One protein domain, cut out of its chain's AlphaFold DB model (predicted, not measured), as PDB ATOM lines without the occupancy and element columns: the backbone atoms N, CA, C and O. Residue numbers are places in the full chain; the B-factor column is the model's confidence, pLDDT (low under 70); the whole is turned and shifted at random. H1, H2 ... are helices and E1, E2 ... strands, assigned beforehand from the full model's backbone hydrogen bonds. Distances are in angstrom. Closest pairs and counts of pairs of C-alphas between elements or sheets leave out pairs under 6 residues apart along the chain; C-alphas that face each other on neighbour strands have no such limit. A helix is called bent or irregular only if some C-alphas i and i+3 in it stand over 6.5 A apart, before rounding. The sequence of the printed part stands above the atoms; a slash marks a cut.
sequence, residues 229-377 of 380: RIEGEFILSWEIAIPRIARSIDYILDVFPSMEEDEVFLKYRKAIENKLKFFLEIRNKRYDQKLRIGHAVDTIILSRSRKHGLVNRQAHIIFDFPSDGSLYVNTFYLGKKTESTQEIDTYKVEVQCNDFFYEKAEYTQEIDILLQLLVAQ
ATOM      1  N   ARG A 229     247.206 276.696 245.604       91.19
ATOM      2  CA  ARG A 229     247.514 277.532 246.774       91.19
ATOM      3  C   ARG A 229     246.310 277.738 247.696       91.19
ATOM      4  O   ARG A 229     246.456 277.577 248.899       91.19
ATOM      5  N   ILE A 230     245.143 278.077 247.146       90.88
ATOM      6  CA  ILE A 230     243.943 278.384 247.944       90.88
ATOM      7  C   ILE A 230     243.459 277.144 248.707       90.88
ATOM      8  O   ILE A 230     243.198 277.222 249.903       90.88
ATOM      9  N   GLU A 231     243.417 275.986 248.041       94.88
ATOM     10  CA  GLU A 231     243.130 274.699 248.690       94.88
ATOM     11  C   GLU A 231     244.135 274.427 249.823       94.88
ATOM     12  O   GLU A 231     243.739 274.046 250.923       94.88
ATOM     13  N   GLY A 232     245.425 274.697 249.596       94.88
ATOM     14  CA  GLY A 232     246.465 274.584 250.617       94.88
ATOM     15  C   GLY A 232     246.278 275.534 251.805       94.88
ATOM     16  O   GLY A 232     246.426 275.113 252.952       94.88
ATOM     17  N   GLU A 233     245.926 276.801 251.561       92.31
ATOM     18  CA  GLU A 233     245.614 277.786 252.611       92.31
ATOM     19  C   GLU A 233     244.454 277.291 253.485       92.31
ATOM     20  O   GLU A 233     244.531 277.362 254.718       92.31
ATOM     21  N   PHE A 234     243.412 276.737 252.859       94.69
ATOM     22  CA  PHE A 234     242.264 276.170 253.555       94.69
ATOM     23  C   PHE A 234     242.667 274.944 254.366       94.69
ATOM     24  O   PHE A 234     242.543 274.991 255.588       94.69
ATOM     25  N   ILE A 235     243.272 273.920 253.763       95.81
ATOM     26  CA  ILE A 235     243.697 272.703 254.474       95.81
ATOM     27  C   ILE A 235     244.579 273.046 255.679       95.81
ATOM     28  O   ILE A 235     244.359 272.539 256.779       95.81
ATOM     29  N   LEU A 236     245.537 273.963 255.520       94.38
ATOM     30  CA  LEU A 236     246.405 274.370 256.623       94.38
ATOM     31  C   LEU A 236     245.681 275.156 257.712       94.38
ATOM     32  O   LEU A 236     246.100 275.101 258.867       94.38
ATOM     33  N   SER A 237     244.618 275.893 257.386       93.69
ATOM     34  CA  SER A 237     243.774 276.506 258.417       93.69
ATOM     35  C   SER A 237     243.117 275.437 259.300       93.69
ATOM     36  O   SER A 237     243.104 275.589 260.521       93.69
ATOM     37  N   TRP A 238     242.701 274.305 258.720       95.56
ATOM     38  CA  TRP A 238     242.154 273.157 259.455       95.56
ATOM     39  C   TRP A 238     243.204 272.409 260.265       95.56
ATOM     40  O   TRP A 238     242.954 272.075 261.423       95.56
ATOM     41  N   GLU A 239     244.395 272.201 259.702       95.19
ATOM     42  CA  GLU A 239     245.517 271.600 260.431       95.19
ATOM     43  C   GLU A 239     245.960 272.434 261.643       95.19
ATOM     44  O   GLU A 239     246.515 271.875 262.582       95.19
ATOM     45  N   ILE A 240     245.697 273.744 261.655       92.19
ATOM     46  CA  ILE A 240     245.975 274.620 262.804       92.19
ATOM     47  C   ILE A 240     244.795 274.655 263.779       92.19
ATOM     48  O   ILE A 240     244.996 274.555 264.992       92.19
ATOM     49  N   ALA A 241     243.571 274.817 263.273       92.44
ATOM     50  CA  ALA A 241     242.392 275.014 264.108       92.44
ATOM     51  C   ALA A 241     242.042 273.764 264.925       92.44
ATOM     52  O   ALA A 241     241.827 273.879 266.130       92.44
ATOM     53  N   ILE A 242     242.046 272.571 264.316       93.19
ATOM     54  CA  ILE A 242     241.641 271.333 265.003       93.19
ATOM     55  C   ILE A 242     242.541 271.028 266.215       93.19
ATOM     56  O   ILE A 242     242.002 270.876 267.313       93.19
ATOM     57  N   PRO A 243     243.888 271.026 266.111       92.88
ATOM     58  CA  PRO A 243     244.742 270.820 267.282       92.88
ATOM     59  C   PRO A 243     244.652 271.940 268.320       92.88
ATOM     60  O   PRO A 243     244.968 271.719 269.486       92.88
ATOM     61  N   ARG A 244     244.273 273.162 267.926       91.06
ATOM     62  CA  ARG A 244     244.070 274.261 268.880       91.06
ATOM     63  C   ARG A 244     242.782 274.090 269.680       91.06
ATOM     64  O   ARG A 244     242.796 274.386 270.868       91.06
ATOM     65  N   ILE A 245     241.719 273.585 269.054       89.56
ATOM     66  CA  ILE A 245     240.492 273.187 269.756       89.56
ATOM     67  C   ILE A 245     240.800 272.014 270.694       89.56
ATOM     68  O   ILE A 245     240.411 272.055 271.848       89.56
ATOM     69  N   ALA A 246     241.549 271.004 270.242       89.50
ATOM     70  CA  ALA A 246     241.860 269.837 271.072       89.50
ATOM     71  C   ALA A 246     242.666 270.188 272.331       89.50
ATOM     72  O   ALA A 246     242.355 269.707 273.416       89.50
ATOM     73  N   ARG A 247     243.650 271.084 272.201       91.00
ATOM     74  CA  ARG A 247     244.503 271.517 273.319       91.00
ATOM     75  C   ARG A 247     243.835 272.489 274.293       91.00
ATOM     76  O   ARG A 247     244.472 272.861 275.273       91.00
ATOM     77  N   SER A 248     242.603 272.948 274.047       86.38
ATOM     78  CA  SER A 248     241.945 273.863 274.990       86.38
ATOM     79  C   SER A 248     241.651 273.186 276.331       86.38
ATOM     80  O   SER A 248     241.733 273.846 277.361       86.38
ATOM     81  N   ILE A 249     241.378 271.876 276.322       85.56
ATOM     82  CA  ILE A 249     241.190 271.065 277.534       85.56
ATOM     83  C   ILE A 249     242.502 270.996 278.322       85.56
ATOM     84  O   ILE A 249     242.525 271.379 279.490       85.56
ATOM     85  N   ASP A 250     243.590 270.580 277.665       88.50
ATOM     86  CA  ASP A 250     244.914 270.440 278.288       88.50
ATOM     87  C   ASP A 250     245.383 271.767 278.896       88.50
ATOM     88  O   ASP A 250     245.812 271.813 280.042       88.50
ATOM     89  N   TYR A 251     245.212 272.872 278.164       87.62
ATOM     90  CA  TYR A 251     245.583 274.203 278.643       87.62
ATOM     91  C   TYR A 251     244.848 274.598 279.932       87.62
ATOM     92  O   TYR A 251     245.451 275.187 280.825       87.62
ATOM     93  N   ILE A 252     243.551 274.294 280.044       84.94
ATOM     94  CA  ILE A 252     242.790 274.611 281.259       84.94
ATOM     95  C   ILE A 252     243.267 273.748 282.425       84.94
ATOM     96  O   ILE A 252     243.434 274.282 283.517       84.94
ATOM     97  N   LEU A 253     243.523 272.456 282.203       86.56
ATOM     98  CA  LEU A 253     244.019 271.554 283.247       86.56
ATOM     99  C   LEU A 253     245.429 271.921 283.717       86.56
ATOM    100  O   LEU A 253     245.701 271.848 284.912       86.56
ATOM    101  N   ASP A 254     246.298 272.386 282.817       90.25
ATOM    102  CA  ASP A 254     247.635 272.871 283.172       90.25
ATOM    103  C   ASP A 254     247.575 274.112 284.080       90.25
ATOM    104  O   ASP A 254     248.394 274.269 284.989       90.25
ATOM    105  N   VAL A 255     246.610 275.009 283.846       89.81
ATOM    106  CA  VAL A 255     246.450 276.252 284.624       89.81
ATOM    107  C   VAL A 255     245.634 276.025 285.902       89.81
ATOM    108  O   VAL A 255     245.920 276.636 286.932       89.81
ATOM    109  N   PHE A 256     244.641 275.133 285.860       90.06
ATOM    110  CA  PHE A 256     243.716 274.844 286.956       90.06
ATOM    111  C   PHE A 256     243.535 273.328 287.171       90.06
ATOM    112  O   PHE A 256     242.455 272.791 286.915       90.06
ATOM    113  N   PRO A 257     244.547 272.620 287.713       88.62
ATOM    114  CA  PRO A 257     244.497 271.160 287.853       88.62
ATOM    115  C   PRO A 257     243.328 270.659 288.708       88.62
ATOM    116  O   PRO A 257     242.783 269.588 288.473       88.62
ATOM    117  N   SER A 258     242.893 271.456 289.690       90.38
ATOM    118  CA  SER A 258     241.770 271.114 290.567       90.38
ATOM    119  C   SER A 258     240.408 271.095 289.864       90.38
ATOM    120  O   SER A 258     239.429 270.697 290.486       90.38
ATOM    121  N   MET A 259     240.318 271.554 288.611       89.25
ATOM    122  CA  MET A 259     239.072 271.546 287.842       89.25
ATOM    123  C   MET A 259     238.783 270.198 287.174       89.25
ATOM    124  O   MET A 259     237.706 270.048 286.615       89.25
ATOM    125  N   GLU A 260     239.686 269.212 287.226       88.19
ATOM    126  CA  GLU A 260     239.504 267.938 286.511       88.19
ATOM    127  C   GLU A 260     238.181 267.226 286.851       88.19
ATOM    128  O   GLU A 260     237.520 266.690 285.960       88.19
ATOM    129  N   GLU A 261     237.764 267.283 288.117       90.62
ATOM    130  CA  GLU A 261     236.517 266.683 288.614       90.62
ATOM    131  C   GLU A 261     235.365 267.697 288.762       90.62
ATOM    132  O   GLU A 261     234.269 267.333 289.193       90.62
ATOM    133  N   ASP A 262     235.583 268.970 288.414       92.19
ATOM    134  CA  ASP A 262     234.562 270.014 288.523       92.19
ATOM    135  C   ASP A 262     233.434 269.793 287.497       92.19
ATOM    136  O   ASP A 262     233.673 269.589 286.305       92.19
ATOM    137  N   GLU A 263     232.174 269.842 287.943       88.56
ATOM    138  CA  GLU A 263     231.018 269.543 287.086       88.56
ATOM    139  C   GLU A 263     230.906 270.511 285.892       88.56
ATOM    140  O   GLU A 263     230.507 270.111 284.792       88.56
ATOM    141  N   VAL A 264     231.271 271.784 286.083       84.81
ATOM    142  CA  VAL A 264     231.264 272.793 285.014       84.81
ATOM    143  C   VAL A 264     232.367 272.485 284.010       84.81
ATOM    144  O   VAL A 264     232.128 272.522 282.800       84.81
ATOM    145  N   PHE A 265     233.552 272.109 284.492       86.62
ATOM    146  CA  PHE A 265     234.651 271.692 283.629       86.62
ATOM    147  C   PHE A 265     234.322 270.430 282.824       86.62
ATOM    148  O   PHE A 265     234.577 270.391 281.621       86.62
ATOM    149  N   LEU A 266     233.693 269.420 283.431       86.06
ATOM    150  CA  LEU A 266     233.278 268.204 282.725       86.06
ATOM    151  C   LEU A 266     232.276 268.503 281.597       86.06
ATOM    152  O   LEU A 266     232.385 267.934 280.505       86.06
ATOM    153  N   LYS A 267     231.336 269.436 281.816       83.75
ATOM    154  CA  LYS A 267     230.425 269.924 280.761       83.75
ATOM    155  C   LYS A 267     231.192 270.635 279.646       83.75
ATOM    156  O   LYS A 267     230.975 270.328 278.474       83.75
ATOM    157  N   TYR A 268     232.130 271.510 280.003       83.38
ATOM    158  CA  TYR A 268     232.983 272.208 279.039       83.38
ATOM    159  C   TYR A 268     233.826 271.236 278.198       83.38
ATOM    160  O   TYR A 268     233.831 271.316 276.969       83.38
ATOM    161  N   ARG A 269     234.480 270.262 278.836       86.25
ATOM    162  CA  ARG A 269     235.260 269.213 278.168       86.25
ATOM    163  C   ARG A 269     234.414 268.457 277.147       86.25
ATOM    164  O   ARG A 269     234.818 268.331 275.993       86.25
ATOM    165  N   LYS A 270     233.215 268.019 277.540       84.31
ATOM    166  CA  LYS A 270     232.275 267.335 276.642       84.31
ATOM    167  C   LYS A 270     231.855 268.223 275.463       84.31
ATOM    168  O   LYS A 270     231.741 267.729 274.342       84.31
ATOM    169  N   ALA A 271     231.658 269.525 275.680       82.31
ATOM    170  CA  ALA A 271     231.361 270.472 274.605       82.31
ATOM    171  C   ALA A 271     232.523 270.579 273.598       82.31
ATOM    172  O   ALA A 271     232.290 270.543 272.388       82.31
ATOM    173  N   ILE A 272     233.776 270.620 274.070       85.75
ATOM    174  CA  ILE A 272     234.966 270.600 273.204       85.75
ATOM    175  C   ILE A 272     235.090 269.276 272.436       85.75
ATOM    176  O   ILE A 272     235.360 269.294 271.235       85.75
ATOM    177  N   GLU A 273     234.844 268.131 273.077       86.12
ATOM    178  CA  GLU A 273     234.852 266.817 272.416       86.12
ATOM    179  C   GLU A 273     233.783 266.728 271.312       86.12
ATOM    180  O   GLU A 273     234.078 266.311 270.187       86.12
ATOM    181  N   ASN A 274     232.562 267.198 271.590       83.69
ATOM    182  CA  ASN A 274     231.481 267.282 270.606       83.69
ATOM    183  C   ASN A 274     231.852 268.209 269.437       83.69
ATOM    184  O   ASN A 274     231.686 267.841 268.273       83.69
ATOM    185  N   LYS A 275     232.419 269.382 269.737       87.12
ATOM    186  CA  LYS A 275     232.918 270.341 268.743       87.12
ATOM    187  C   LYS A 275     233.986 269.719 267.843       87.12
ATOM    188  O   LYS A 275     233.921 269.860 266.623       87.12
ATOM    189  N   LEU A 276     234.952 268.994 268.409       89.62
ATOM    190  CA  LEU A 276     235.977 268.287 267.637       89.62
ATOM    191  C   LEU A 276     235.365 267.236 266.717       89.62
ATOM    192  O   LEU A 276     235.691 267.215 265.530       89.62
ATOM    193  N   LYS A 277     234.471 266.391 267.242       89.62
ATOM    194  CA  LYS A 277     233.788 265.363 266.450       89.62
ATOM    195  C   LYS A 277     233.049 265.988 265.265       89.62
ATOM    196  O   LYS A 277     233.247 265.560 264.130       89.62
ATOM    197  N   PHE A 278     232.293 267.052 265.521       89.56
ATOM    198  CA  PHE A 278     231.556 267.794 264.507       89.56
ATOM    199  C   PHE A 278     232.459 268.317 263.374       89.56
ATOM    200  O   PHE A 278     232.199 268.079 262.192       89.56
ATOM    201  N   PHE A 279     233.576 268.975 263.704       92.81
ATOM    202  CA  PHE A 279     234.484 269.496 262.676       92.81
ATOM    203  C   PHE A 279     235.304 268.411 261.972       92.81
ATOM    204  O   PHE A 279     235.655 268.579 260.803       92.81
ATOM    205  N   LEU A 280     235.575 267.279 262.624       93.62
ATOM    206  CA  LEU A 280     236.161 266.117 261.955       93.62
ATOM    207  C   LEU A 280     235.195 265.515 260.926       93.62
ATOM    208  O   LEU A 280     235.637 265.131 259.846       93.62
ATOM    209  N   GLU A 281     233.889 265.497 261.195       93.50
ATOM    210  CA  GLU A 281     232.877 265.055 260.227       93.50
ATOM    211  C   GLU A 281     232.802 265.991 259.008       93.50
ATOM    212  O   GLU A 281     232.848 265.515 257.869       93.50
ATOM    213  N   ILE A 282     232.812 267.315 259.219       94.81
ATOM    214  CA  ILE A 282     232.914 268.301 258.123       94.81
ATOM    215  C   ILE A 282     234.188 268.062 257.298       94.81
ATOM    216  O   ILE A 282     234.157 268.047 256.062       94.81
ATOM    217  N   ARG A 283     235.322 267.842 257.970       95.62
ATOM    218  CA  ARG A 283     236.608 267.586 257.317       95.62
ATOM    219  C   ARG A 283     236.610 266.285 256.514       95.62
ATOM    220  O   ARG A 283     237.104 266.272 255.390       95.62
ATOM    221  N   ASN A 284     236.013 265.213 257.034       95.50
ATOM    222  CA  ASN A 284     235.899 263.924 256.340       95.50
ATOM    223  C   ASN A 284     235.111 264.037 255.025       95.50
ATOM    224  O   ASN A 284     235.360 263.283 254.085       95.50
ATOM    225  N   LYS A 285     234.221 265.029 254.919       95.62
ATOM    226  CA  LYS A 285     233.516 265.390 253.681       95.62
ATOM    227  C   LYS A 285     234.304 266.314 252.745       95.62
ATOM    228  O   LYS A 285     233.758 266.784 251.748       95.62
ATOM    229  N   ARG A 286     235.593 266.547 253.014       96.88
ATOM    230  CA  ARG A 286     236.527 267.318 252.169       96.88
ATOM    231  C   ARG A 286     236.186 268.808 252.059       96.88
ATOM    232  O   ARG A 286     236.631 269.479 251.126       96.88
ATOM    233  N   TYR A 287     235.407 269.350 252.998       96.94
ATOM    234  CA  TYR A 287     235.159 270.793 253.053       96.94
ATOM    235  C   TYR A 287     236.409 271.582 253.447       96.94
ATOM    236  O   TYR A 287     236.505 272.757 253.105       96.94
ATOM    237  N   ASP A 288     237.406 270.941 254.060       96.75
ATOM    238  CA  ASP A 288     238.705 271.546 254.365       96.75
ATOM    239  C   ASP A 288     239.508 271.965 253.130       96.75
ATOM    240  O   ASP A 288     240.380 272.823 253.220       96.75
ATOM    241  N   GLN A 289     239.172 271.414 251.967       96.25
ATOM    242  CA  GLN A 289     239.746 271.802 250.679       96.25
ATOM    243  C   GLN A 289     239.073 273.032 250.061       96.25
ATOM    244  O   GLN A 289     239.601 273.630 249.126       96.25
ATOM    245  N   LYS A 290     237.871 273.377 250.537       95.94
ATOM    246  CA  LYS A 290     236.972 274.351 249.897       95.94
ATOM    247  C   LYS A 290     236.644 275.543 250.786       95.94
ATOM    248  O   LYS A 290     236.278 276.593 250.264       95.94
ATOM    249  N   LEU A 291     236.748 275.369 252.098       95.62
ATOM    250  CA  LEU A 291     236.410 276.352 253.111       95.62
ATOM    251  C   LEU A 291     237.582 276.514 254.066       95.62
ATOM    252  O   LEU A 291     238.149 275.540 254.560       95.62
ATOM    253  N   ARG A 292     237.899 277.761 254.383       94.00
ATOM    254  CA  ARG A 292     238.790 278.110 255.476       94.00
ATOM    255  C   ARG A 292     238.064 277.953 256.806       94.00
ATOM    256  O   ARG A 292     236.916 278.376 256.914       94.00
ATOM    257  N   ILE A 293     238.766 277.463 257.824       94.19
ATOM    258  CA  ILE A 293     238.318 277.525 259.217       94.19
ATOM    259  C   ILE A 293     239.062 278.629 259.978       94.19
ATOM    260  O   ILE A 293     240.291 278.734 259.959       94.19
ATOM    261  N   GLY A 294     238.294 279.492 260.632       91.06
ATOM    262  CA  GLY A 294     238.741 280.438 261.646       91.06
ATOM    263  C   GLY A 294     238.126 280.075 262.994       91.06
ATOM    264  O   GLY A 294     237.127 279.363 263.055       91.06
ATOM    265  N   HIS A 295     238.718 280.552 264.083       85.38
ATOM    266  CA  HIS A 295     238.177 280.319 265.417       85.38
ATOM    267  C   HIS A 295     238.391 281.547 266.309       85.38
ATOM    268  O   HIS A 295     239.417 282.226 266.200       85.38
ATOM    269  N   ALA A 296     237.438 281.814 267.199       79.69
ATOM    270  CA  ALA A 296     237.498 282.870 268.203       79.69
ATOM    271  C   ALA A 296     236.819 282.371 269.482       79.69
ATOM    272  O   ALA A 296     235.609 282.202 269.495       79.69
ATOM    273  N   VAL A 297     237.600 282.118 270.538       74.25
ATOM    274  CA  VAL A 297     237.112 281.557 271.815       74.25
ATOM    275  C   VAL A 297     236.253 280.299 271.573       74.25
ATOM    276  O   VAL A 297     236.802 279.269 271.172       74.25
ATOM    277  N   ASP A 298     234.930 280.396 271.708       76.06
ATOM    278  CA  ASP A 298     233.982 279.285 271.549       76.06
ATOM    279  C   ASP A 298     233.373 279.192 270.145       76.06
ATOM    280  O   ASP A 298     232.822 278.156 269.766       76.06
ATOM    281  N   THR A 299     233.591 280.207 269.318       85.56
ATOM    282  CA  THR A 299     233.050 280.328 267.970       85.56
ATOM    283  C   THR A 299     233.994 279.742 266.923       85.56
ATOM    284  O   THR A 299     235.207 279.983 266.938       85.56
ATOM    285  N   ILE A 300     233.436 279.001 265.965       91.12
ATOM    286  CA  ILE A 300     234.129 278.565 264.749       91.12
ATOM    287  C   ILE A 300     233.476 279.197 263.538       91.12
ATOM    288  O   ILE A 300     232.261 279.222 263.410       91.12
ATOM    289  N   ILE A 301     234.302 279.686 262.626       92.25
ATOM    290  CA  ILE A 301     233.856 280.373 261.427       92.25
ATOM    291  C   ILE A 301     234.360 279.593 260.224       92.25
ATOM    292  O   ILE A 301     235.565 279.400 260.076       92.25
ATOM    293  N   LEU A 302     233.453 279.188 259.342       94.44
ATOM    294  CA  LEU A 302     233.790 278.666 258.025       94.44
ATOM    295  C   LEU A 302     233.523 279.736 256.974       94.44
ATOM    296  O   LEU A 302     232.461 280.349 256.962       94.44
ATOM    297  N   SER A 303     234.480 279.982 256.086       93.12
ATOM    298  CA  SER A 303     234.325 280.984 255.026       93.12
ATOM    299  C   SER A 303     235.121 280.618 253.780       93.12
ATOM    300  O   SER A 303     236.015 279.773 253.821       93.12
ATOM    301  N   ARG A 304     234.826 281.297 252.669       90.12
ATOM    302  CA  ARG A 304     235.672 281.287 251.465       90.12
ATOM    303  C   ARG A 304     236.671 282.445 251.421       90.12
ATOM    304  O   ARG A 304     237.309 282.650 250.392       90.12
ATOM    305  N   SER A 305     236.803 283.197 252.517       87.00
ATOM    306  CA  SER A 305     237.759 284.297 252.615       87.00
ATOM    307  C   SER A 305     239.177 283.750 252.706       87.00
ATOM    308  O   SER A 305     239.491 282.918 253.569       87.00
ATOM    309  N   ARG A 306     240.066 284.257 251.853       82.69
ATOM    310  CA  ARG A 306     241.511 284.011 252.000       82.69
ATOM    311  C   ARG A 306     242.106 284.818 253.151       82.69
ATOM    312  O   ARG A 306     243.157 284.469 253.688       82.69
ATOM    313  N   LYS A 307     241.405 285.868 253.580       75.75
ATOM    314  CA  LYS A 307     241.908 286.897 254.484       75.75
ATOM    315  C   LYS A 307     241.638 286.584 255.951       75.75
ATOM    316  O   LYS A 307     240.597 286.031 256.303       75.75
ATOM    317  N   HIS A 308     242.609 286.884 256.817       69.50
ATOM    318  CA  HIS A 308     242.385 286.904 258.262       69.50
ATOM    319  C   HIS A 308     241.401 288.023 258.614       69.50
ATOM    320  O   HIS A 308     241.592 289.161 258.199       69.50
ATOM    321  N   GLY A 309     240.386 287.685 259.409       71.44
ATOM    322  CA  GLY A 309     239.260 288.576 259.668       71.44
ATOM    323  C   GLY A 309     238.241 288.535 258.530       71.44
ATOM    324  O   GLY A 309     238.586 288.379 257.360       71.44
ATOM    325  N   LEU A 310     236.968 288.637 258.891       74.44
ATOM    326  CA  LEU A 310     235.891 288.786 257.923       74.44
ATOM    327  C   LEU A 310     235.687 290.277 257.666       74.44
ATOM    328  O   LEU A 310     235.510 291.041 258.615       74.44
ATOM    329  N   VAL A 311     235.705 290.699 256.403       70.50
ATOM    330  CA  VAL A 311     235.253 292.054 256.055       70.50
ATOM    331  C   VAL A 311     233.735 292.074 255.902       70.50
ATOM    332  O   VAL A 311     233.110 291.055 255.591       70.50
ATOM    333  N   ASN A 312     233.133 293.250 256.107       62.06
ATOM    334  CA  ASN A 312     231.699 293.447 255.908       62.06
ATOM    335  C   ASN A 312     231.293 292.900 254.535       62.06
ATOM    336  O   ASN A 312     231.859 293.306 253.519       62.06
ATOM    337  N   ARG A 313     230.276 292.028 254.528       71.00
ATOM    338  CA  ARG A 313     229.732 291.339 253.348       71.00
ATOM    339  C   ARG A 313     230.523 290.120 252.852       71.00
ATOM    340  O   ARG A 313     230.289 289.711 251.733       71.00
ATOM    341  N   GLN A 314     231.425 289.492 253.600       80.94
ATOM    342  CA  GLN A 314     231.932 288.173 253.179       80.94
ATOM    343  C   GLN A 314     230.970 287.053 253.562       80.94
ATOM    344  O   GLN A 314     230.444 287.043 254.676       80.94
ATOM    345  N   ALA A 315     230.769 286.092 252.658       85.94
ATOM    346  CA  ALA A 315     229.952 284.931 252.966       85.94
ATOM    347  C   ALA A 315     230.676 283.995 253.947       85.94
ATOM    348  O   ALA A 315     231.838 283.631 253.735       85.94
ATOM    349  N   HIS A 316     229.993 283.613 255.022       90.38
ATOM    350  CA  HIS A 316     230.532 282.752 256.067       90.38
ATOM    351  C   HIS A 316     229.421 282.078 256.878       90.38
ATOM    352  O   HIS A 316     228.265 282.501 256.866       90.38
ATOM    353  N   ILE A 317     229.787 281.020 257.595       89.44
ATOM    354  CA  ILE A 317     228.938 280.348 258.576       89.44
ATOM    355  C   ILE A 317     229.664 280.382 259.913       89.44
ATOM    356  O   ILE A 317     230.842 280.032 259.993       89.44
ATOM    357  N   ILE A 318     228.958 280.806 260.948       89.25
ATOM    358  CA  ILE A 318     229.410 280.830 262.330       89.25
ATOM    359  C   ILE A 318     228.745 279.668 263.065       89.25
ATOM    360  O   ILE A 318     227.536 279.485 262.973       89.25
ATOM    361  N   PHE A 319     229.548 278.898 263.787       88.31
ATOM    362  CA  PHE A 319     229.124 277.831 264.679       88.31
ATOM    363  C   PHE A 319     229.520 278.215 266.102       88.31
ATOM    364  O   PHE A 319     230.714 278.259 266.418       88.31
ATOM    365  N   ASP A 320     228.533 278.485 266.946       85.00
ATOM    366  CA  ASP A 320     228.736 278.790 268.359       85.00
ATOM    367  C   ASP A 320     228.408 277.558 269.201       85.00
ATOM    368  O   ASP A 320     227.393 276.893 268.981       85.00
ATOM    369  N   PHE A 321     229.283 277.263 270.164       81.31
ATOM    370  CA  PHE A 321     229.170 276.116 271.066       81.31
ATOM    371  C   PHE A 321     229.134 276.602 272.517       81.31
ATOM    372  O   PHE A 321     230.186 276.652 273.162       81.31
ATOM    373  N   PRO A 322     227.969 277.013 273.041       75.38
ATOM    374  CA  PRO A 322     227.878 277.456 274.423       75.38
ATOM    375  C   PRO A 322     228.118 276.316 275.415       75.38
ATOM    376  O   PRO A 322     228.082 275.129 275.086       75.38
ATOM    377  N   SER A 323     228.349 276.687 276.674       70.94
ATOM    378  CA  SER A 323     228.658 275.747 277.758       70.94
ATOM    379  C   SER A 323     227.523 274.773 278.092       70.94
ATOM    380  O   SER A 323     227.747 273.805 278.814       70.94
ATOM    381  N   ASP A 324     226.307 275.027 277.604       72.06
ATOM    382  CA  ASP A 324     225.160 274.127 277.752       72.06
ATOM    383  C   ASP A 324     225.196 272.931 276.779       72.06
ATOM    384  O   ASP A 324     224.374 272.024 276.892       72.06
ATOM    385  N   GLY A 325     226.173 272.894 275.864       68.31
ATOM    386  CA  GLY A 325     226.366 271.816 274.896       68.31
ATOM    387  C   GLY A 325     225.533 271.953 273.620       68.31
ATOM    388  O   GLY A 325     225.630 271.080 272.753       68.31
ATOM    389  N   SER A 326     224.754 273.029 273.490       74.00
ATOM    390  CA  SER A 326     224.003 273.341 272.278       74.00
ATOM    391  C   SER A 326     224.917 273.812 271.137       74.00
ATOM    392  O   SER A 326     226.067 274.210 271.338       74.00
ATOM    393  N   LEU A 327     224.400 273.736 269.908       79.62
ATOM    394  CA  LEU A 327     225.052 274.239 268.701       79.62
ATOM    395  C   LEU A 327     224.162 275.299 268.057       79.62
ATOM    396  O   LEU A 327     223.055 274.990 267.616       79.62
ATOM    397  N   TYR A 328     224.673 276.521 267.938       82.88
ATOM    398  CA  TYR A 328     224.031 277.578 267.162       82.88
ATOM    399  C   TYR A 328     224.760 277.761 265.836       82.88
ATOM    400  O   TYR A 328     225.985 277.854 265.798       82.88
ATOM    401  N   VAL A 329     223.999 277.822 264.743       82.44
ATOM    402  CA  VAL A 329     224.534 278.008 263.390       82.44
ATOM    403  C   VAL A 329     223.987 279.311 262.822       82.44
ATOM    404  O   VAL A 329     222.795 279.418 262.553       82.44
ATOM    405  N   ASN A 330     224.855 280.300 262.620       82.88
ATOM    406  CA  ASN A 330     224.497 281.577 262.007       82.88
ATOM    407  C   ASN A 330     225.107 281.661 260.606       82.88
ATOM    408  O   ASN A 330     226.316 281.510 260.436       82.88
ATOM    409  N   THR A 331     224.286 281.911 259.589       79.38
ATOM    410  CA  THR A 331     224.747 281.971 258.196       79.38
ATOM    411  C   THR A 331     224.680 283.379 257.641       79.38
ATOM    412  O   THR A 331     223.672 284.064 257.788       79.38
ATOM    413  N   PHE A 332     225.722 283.776 256.923       82.94
ATOM    414  CA  PHE A 332     225.811 285.068 256.265       82.94
ATOM    415  C   PHE A 332     226.174 284.813 254.808       82.94
ATOM    416  O   PHE A 332     227.300 284.428 254.509       82.94
ATOM    417  N   TYR A 333     225.230 285.006 253.891       78.62
ATOM    418  CA  TYR A 333     225.471 284.905 252.451       78.62
ATOM    419  C   TYR A 333     225.377 286.290 251.815       78.62
ATOM    420  O   TYR A 333     224.587 287.133 252.236       78.62
ATOM    421  N   LEU A 334     226.206 286.542 250.804       63.25
ATOM    422  CA  LEU A 334     226.203 287.792 250.055       63.25
ATOM    423  C   LEU A 334     224.886 287.957 249.288       63.25
ATOM    424  O   LEU A 334     224.658 287.295 248.277       63.25
ATOM    425  N   GLY A 335     224.031 288.870 249.752       46.41
ATOM    426  CA  GLY A 335     222.855 289.309 249.010       46.41
ATOM    427  C   GLY A 335     223.260 289.957 247.683       46.41
ATOM    428  O   GLY A 335     224.028 290.922 247.651       46.41
ATOM    429  N   LYS A 336     222.732 289.436 246.571       36.91
ATOM    430  CA  LYS A 336     222.722 290.139 245.284       36.91
ATOM    431  C   LYS A 336     222.094 291.520 245.483       36.91
ATOM    432  O   LYS A 336     220.983 291.639 245.987       36.91
ATOM    433  N   LYS A 337     222.801 292.561 245.049       29.94
ATOM    434  CA  LYS A 337     222.300 293.935 245.002       29.94
ATOM    435  C   LYS A 337     221.257 294.046 243.880       29.94
ATOM    436  O   LYS A 337     221.623 294.253 242.728       29.94
ATOM    437  N   THR A 338     219.976 293.894 244.198       26.67
ATOM    438  CA  THR A 338     218.882 294.468 243.398       26.67
ATOM    439  C   THR A 338     218.577 295.846 243.963       26.67
ATOM    440  O   THR A 338     218.476 296.006 245.176       26.67
ATOM    441  N   GLU A 339     218.517 296.861 243.101       27.34
ATOM    442  CA  GLU A 339     218.181 298.232 243.484       27.34
ATOM    443  C   GLU A 339     216.773 298.307 244.083       27.34
ATOM    444  O   GLU A 339     215.781 298.492 243.392       27.34
ATOM    445  N   SER A 340     216.703 298.192 245.399       26.22
ATOM    446  CA  SER A 340     215.743 298.884 246.244       26.22
ATOM    447  C   SER A 340     216.312 298.852 247.651       26.22
ATOM    448  O   SER A 340     216.717 297.799 248.133       26.22
ATOM    449  N   THR A 341     216.400 300.017 248.284       28.75
ATOM    450  CA  THR A 341     216.676 300.186 249.715       28.75
ATOM    451  C   THR A 341     215.907 299.156 250.533       28.75
ATOM    452  O   THR A 341     214.705 299.308 250.729       28.75
ATOM    453  N   GLN A 342     216.601 298.127 251.005       24.89
ATOM    454  CA  GLN A 342     216.133 297.247 252.058       24.89
ATOM    455  C   GLN A 342     217.339 296.718 252.827       24.89
ATOM    456  O   GLN A 342     218.434 296.564 252.279       24.89
ATOM    457  N   GLU A 343     217.123 296.601 254.131       28.70
ATOM    458  CA  GLU A 343     218.071 296.172 255.144       28.70
ATOM    459  C   GLU A 343     218.817 294.905 254.732       28.70
ATOM    460  O   GLU A 343     218.358 294.113 253.914       28.70
ATOM    461  N   ILE A 344     220.004 294.734 255.308       28.73
ATOM    462  CA  ILE A 344     220.753 293.487 255.235       28.73
ATOM    463  C   ILE A 344     219.811 292.384 255.724       28.73
ATOM    464  O   ILE A 344     219.587 292.265 256.929       28.73
ATOM    465  N   ASP A 345     219.262 291.606 254.788       29.73
ATOM    466  CA  ASP A 345     218.543 290.372 255.075       29.73
ATOM    467  C   ASP A 345     219.539 289.423 255.734       29.73
ATOM    468  O   ASP A 345     220.253 288.634 255.107       29.73
ATOM    469  N   THR A 346     219.627 289.556 257.050       29.89
ATOM    470  CA  THR A 346     220.159 288.526 257.913       29.89
ATOM    471  C   THR A 346     219.138 287.416 257.771       29.89
ATOM    472  O   THR A 346     218.097 287.438 258.424       29.89
ATOM    473  N   TYR A 347     219.395 286.450 256.891       29.89
ATOM    474  CA  TYR A 347     218.782 285.145 257.057       29.89
ATOM    475  C   TYR A 347     219.360 284.601 258.360       29.89
ATOM    476  O   TYR A 347     220.313 283.824 258.373       29.89
ATOM    477  N   LYS A 348     218.779 285.034 259.482       32.56
ATOM    478  CA  LYS A 348     218.713 284.209 260.666       32.56
ATOM    479  C   LYS A 348     217.853 283.042 260.212       32.56
ATOM    480  O   LYS A 348     216.639 283.032 260.381       32.56
ATOM    481  N   VAL A 349     218.487 282.065 259.569       32.56
ATOM    482  CA  VAL A 349     217.997 280.706 259.678       32.56
ATOM    483  C   VAL A 349     218.246 280.376 261.144       32.56
ATOM    484  O   VAL A 349     219.219 279.728 261.505       32.56
ATOM    485  N   GLU A 350     217.374 280.891 262.018       31.67
ATOM    486  CA  GLU A 350     216.968 280.099 263.153       31.67
ATOM    487  C   GLU A 350     216.449 278.838 262.491       31.67
ATOM    488  O   GLU A 350     215.314 278.763 262.022       31.67
ATOM    489  N   VAL A 351     217.314 277.834 262.417       34.12
ATOM    490  CA  VAL A 351     216.834 276.473 262.495       34.12
ATOM    491  C   VAL A 351     216.241 276.372 263.905       34.12
ATOM    492  O   VAL A 351     216.816 275.772 264.805       34.12
ATOM    493  N   GLN A 352     215.082 277.008 264.117       30.47
ATOM    494  CA  GLN A 352     214.062 276.481 264.994       30.47
ATOM    495  C   GLN A 352     213.605 275.206 264.288       30.47
ATOM    496  O   GLN A 352     212.586 275.152 263.601       30.47
ATOM    497  N   CYS A 353     214.418 274.159 264.430       30.88
ATOM    498  CA  CYS A 353     213.867 272.825 264.515       30.88
ATOM    499  C   CYS A 353     212.938 272.888 265.722       30.88
ATOM    500  O   CYS A 353     213.397 272.840 266.863       30.88
ATOM    501  N   ASN A 354     211.655 273.140 265.449       26.23
ATOM    502  CA  ASN A 354     210.592 273.112 266.438       26.23
ATOM    503  C   ASN A 354     210.830 271.895 267.354       26.23
ATOM    504  O   ASN A 354     210.942 270.766 266.878       26.23
ATOM    505  N   ASP A 355     210.975 272.174 268.647       25.47
ATOM    506  CA  ASP A 355     211.014 271.216 269.756       25.47
ATOM    507  C   ASP A 355     212.258 270.335 269.993       25.47
ATOM    508  O   ASP A 355     212.159 269.387 270.770       25.47
ATOM    509  N   PHE A 356     213.453 270.657 269.478       27.44
ATOM    510  CA  PHE A 356     214.667 269.947 269.928       27.44
ATOM    511  C   PHE A 356     215.810 270.873 270.358       27.44
ATOM    512  O   PHE A 356     216.556 271.418 269.548       27.44
ATOM    513  N   PHE A 357     216.002 270.963 271.678       31.45
ATOM    514  CA  PHE A 357     217.323 271.179 272.258       31.45
ATOM    515  C   PHE A 357     218.229 270.054 271.747       31.45
ATOM    516  O   PHE A 357     218.018 268.887 272.079       31.45
ATOM    517  N   TYR A 358     219.227 270.368 270.925       36.41
ATOM    518  CA  TYR A 358     220.261 269.388 270.628       36.41
ATOM    519  C   TYR A 358     221.122 269.230 271.881       36.41
ATOM    520  O   TYR A 358     222.030 270.016 272.124       36.41
ATOM    521  N   GLU A 359     220.874 268.178 272.661       40.00
ATOM    522  CA  GLU A 359     221.810 267.728 273.702       40.00
ATOM    523  C   GLU A 359     223.159 267.252 273.107       40.00
ATOM    524  O   GLU A 359     224.083 266.900 273.850       40.00
ATOM    525  N   LYS A 360     223.297 267.213 271.768       50.44
ATOM    526  CA  LYS A 360     224.515 266.821 271.043       50.44
ATOM    527  C   LYS A 360     224.686 267.610 269.742       50.44
ATOM    528  O   LYS A 360     223.811 267.584 268.884       50.44
ATOM    529  N   ALA A 361     225.850 268.238 269.562       58.91
ATOM    530  CA  ALA A 361     226.283 268.775 268.273       58.91
ATOM    531  C   ALA A 361     226.528 267.622 267.280       58.91
ATOM    532  O   ALA A 361     227.584 266.989 267.302       58.91
ATOM    533  N   GLU A 362     225.543 267.321 266.439       70.44
ATOM    534  CA  GLU A 362     225.638 266.289 265.402       70.44
ATOM    535  C   GLU A 362     225.634 266.927 264.009       70.44
ATOM    536  O   GLU A 362     224.964 267.930 263.762       70.44
ATOM    537  N   TYR A 363     226.409 266.358 263.085       72.88
ATOM    538  CA  TYR A 363     226.379 266.767 261.688       72.88
ATOM    539  C   TYR A 363     225.073 266.313 261.031       72.88
ATOM    540  O   TYR A 363     224.766 265.121 261.014       72.88
ATOM    541  N   THR A 364     224.336 267.239 260.416       82.00
ATOM    542  CA  THR A 364     223.048 266.944 259.773       82.00
ATOM    543  C   THR A 364     223.058 267.209 258.265       82.00
ATOM    544  O   THR A 364     224.007 267.768 257.702       82.00
ATOM    545  N   GLN A 365     221.990 266.794 257.579       80.69
ATOM    546  CA  GLN A 365     221.802 267.084 256.157       80.69
ATOM    547  C   GLN A 365     221.616 268.589 255.903       80.69
ATOM    548  O   GLN A 365     222.115 269.104 254.907       80.69
ATOM    549  N   GLU A 366     220.960 269.307 256.812       82.94
ATOM    550  CA  GLU A 366     220.779 270.759 256.749       82.94
ATOM    551  C   GLU A 366     222.133 271.473 256.790       82.94
ATOM    552  O   GLU A 366     222.397 272.340 255.960       82.94
ATOM    553  N   ILE A 367     223.030 271.053 257.690       84.62
ATOM    554  CA  ILE A 367     224.397 271.591 257.770       84.62
ATOM    555  C   ILE A 367     225.152 271.339 256.462       84.62
ATOM    556  O   ILE A 367     225.828 272.238 255.964       84.62
ATOM    557  N   ASP A 368     224.994 270.156 255.860       87.44
ATOM    558  CA  ASP A 368     225.580 269.859 254.550       87.44
ATOM    559  C   ASP A 368     225.099 270.833 253.468       87.44
ATOM    560  O   ASP A 368     225.920 271.379 252.735       87.44
ATOM    561  N   ILE A 369     223.793 271.109 253.407       83.75
ATOM    562  CA  ILE A 369     223.204 272.052 252.445       83.75
ATOM    563  C   ILE A 369     223.785 273.456 252.643       83.75
ATOM    564  O   ILE A 369     224.189 274.092 251.668       83.75
ATOM    565  N   LEU A 370     223.889 273.934 253.886       85.38
ATOM    566  CA  LEU A 370     224.480 275.243 254.182       85.38
ATOM    567  C   LEU A 370     225.948 275.311 253.731       85.38
ATOM    568  O   LEU A 370     226.362 276.265 253.073       85.38
ATOM    569  N   LEU A 371     226.737 274.272 254.003       89.38
ATOM    570  CA  LEU A 371     228.130 274.209 253.557       89.38
ATOM    571  C   LEU A 371     228.242 274.190 252.029       89.38
ATOM    572  O   LEU A 371     229.108 274.868 251.478       89.38
ATOM    573  N   GLN A 372     227.360 273.471 251.329       90.06
ATOM    574  CA  GLN A 372     227.305 273.489 249.866       90.06
ATOM    575  C   GLN A 372     226.958 274.882 249.322       90.06
ATOM    576  O   GLN A 372     227.597 275.334 248.372       90.06
ATOM    577  N   LEU A 373     226.011 275.593 249.944       86.69
ATOM    578  CA  LEU A 373     225.662 276.972 249.576       86.69
ATOM    579  C   LEU A 373     226.831 277.939 249.789       86.69
ATOM    580  O   LEU A 373     227.067 278.804 248.945       86.69
ATOM    581  N   LEU A 374     227.595 277.770 250.873       87.88
ATOM    582  CA  LEU A 374     228.809 278.549 251.123       87.88
ATOM    583  C   LEU A 374     229.905 278.225 250.102       87.88
ATOM    584  O   LEU A 374     230.568 279.126 249.594       87.88
ATOM    585  N   VAL A 375     230.074 276.947 249.758       91.12
ATOM    586  CA  VAL A 375     230.976 276.506 248.688       91.12
ATOM    587  C   VAL A 375     230.530 277.039 247.326       91.12
ATOM    588  O   VAL A 375     231.374 277.260 246.473       91.12
ATOM    589  N   ALA A 376     229.249 277.299 247.083       87.88
ATOM    590  CA  ALA A 376     228.812 277.893 245.819       87.88
ATOM    591  C   ALA A 376     229.172 279.388 245.684       87.88
ATOM    592  O   ALA A 376     229.057 279.934 244.591       87.88
ATOM    593  N   GLN A 377     229.606 280.047 246.765       84.75
ATOM    594  CA  GLN A 377     230.035 281.447 246.729       84.75
ATOM    595  C   GLN A 377     231.423 281.597 246.089       84.75
ATOM    596  O   GLN A 377     232.240 280.670 246.109       84.75
TER     597      GLN A 377
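Overview. This is residues 229 to 377 of the 380 residues of an uncharacterized protein of Beggiatoa alba B18LD (UniProt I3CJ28). Look for a twisted wall of four strands, E1 to E4, with a long helical hairpin, H1 and H2, at its E1 side and a short helix, H3, packed over E3 and E4. From E4 a long loop, residues 333 to 364, swings out and returns to H3; its residues 336 to 343 stick out, as do residues 254 to 259 where the helical hairpin turns. The printed part has 149 residues, with H1, H2, E1, E2, E3, E4 and H3 in that order; the sheet runs E1 E2 E3 E4, antiparallel throughout, and the class is mixed. The whole is compact, with a radius of gyration of the C-alphas of 16.8 A, and spans 59 by 42 by 26 A.

Along the chain. Find C-alpha 229 at (247.514, 277.532, 246.774); from there H1 runs 37.9 A through residues 229 to 255. It is only just irregular, with C-alphas 246 and 249 6.6 A apart, and has a kink of 40 degrees near residue 249. H2, residues 263 to 284, starts at C-alpha 263 (231.018, 269.543, 287.086) and covers 31.6 A. Next come E1, residues 292 to 296, E2, residues 299 to 303, E3, residues 316 to 320, and E4, residues 328 to 332. H3, residues 365 to 375, ends 15.1 A on at C-alpha 375 (230.976, 276.506, 248.688).

Arrangement. Begin with the sheet, a meander, each strand the antiparallel neighbour of the one before; it is twisted, with C-alphas up to 4.1 A off its best plane. N 294 and O 301, at 2.8 A, are within hydrogen-bond range between E1 and E2; N 302 and O 317, 2.8 A, between E2 and E3; N 318 and O 330, 2.8 A, between E3 and E4. H1 is on the sheet at a height of 5.0 A, over none of the strands; its closest C-alphas to E1 are those of Phe 234 and Arg 292, 4.4 A. With residues 242 to 249 alone H1 touches H2, at a shallow tilt of 16 degrees, opposite ways; the closest C-alphas are those of Ile 249 and Arg 269, 6.2 A. H2 only grazes the sheet, with residues 275 to 279. H3, on the same face as H1, has a height of 9.5 A over the sheet and lies over E3 and, only just, over E4, where 3 of its C-alphas fall; it runs along the strands, at 15 degrees to E3 on the local plane. The C-alphas of His 316 and Leu 374, 6.7 A, are the closest of E3 and H3. H2 and H3 are only just apart, at 8.3 A. Each O i to N i+4 pair is within hydrogen-bond range in H2 and H3, and 20 of 23 in H1.

Size, cuts and confidence. The C-alphas farthest apart are those of Ser 258 and Glu 339, 59.2 A. The printed part has no cut; the links E2 to E3 and E4 to H3 are long. Mean pLDDT of the printed part is 76.7; look for values under 70 at residues 308, 312, 325 and 334 to 361 of this model.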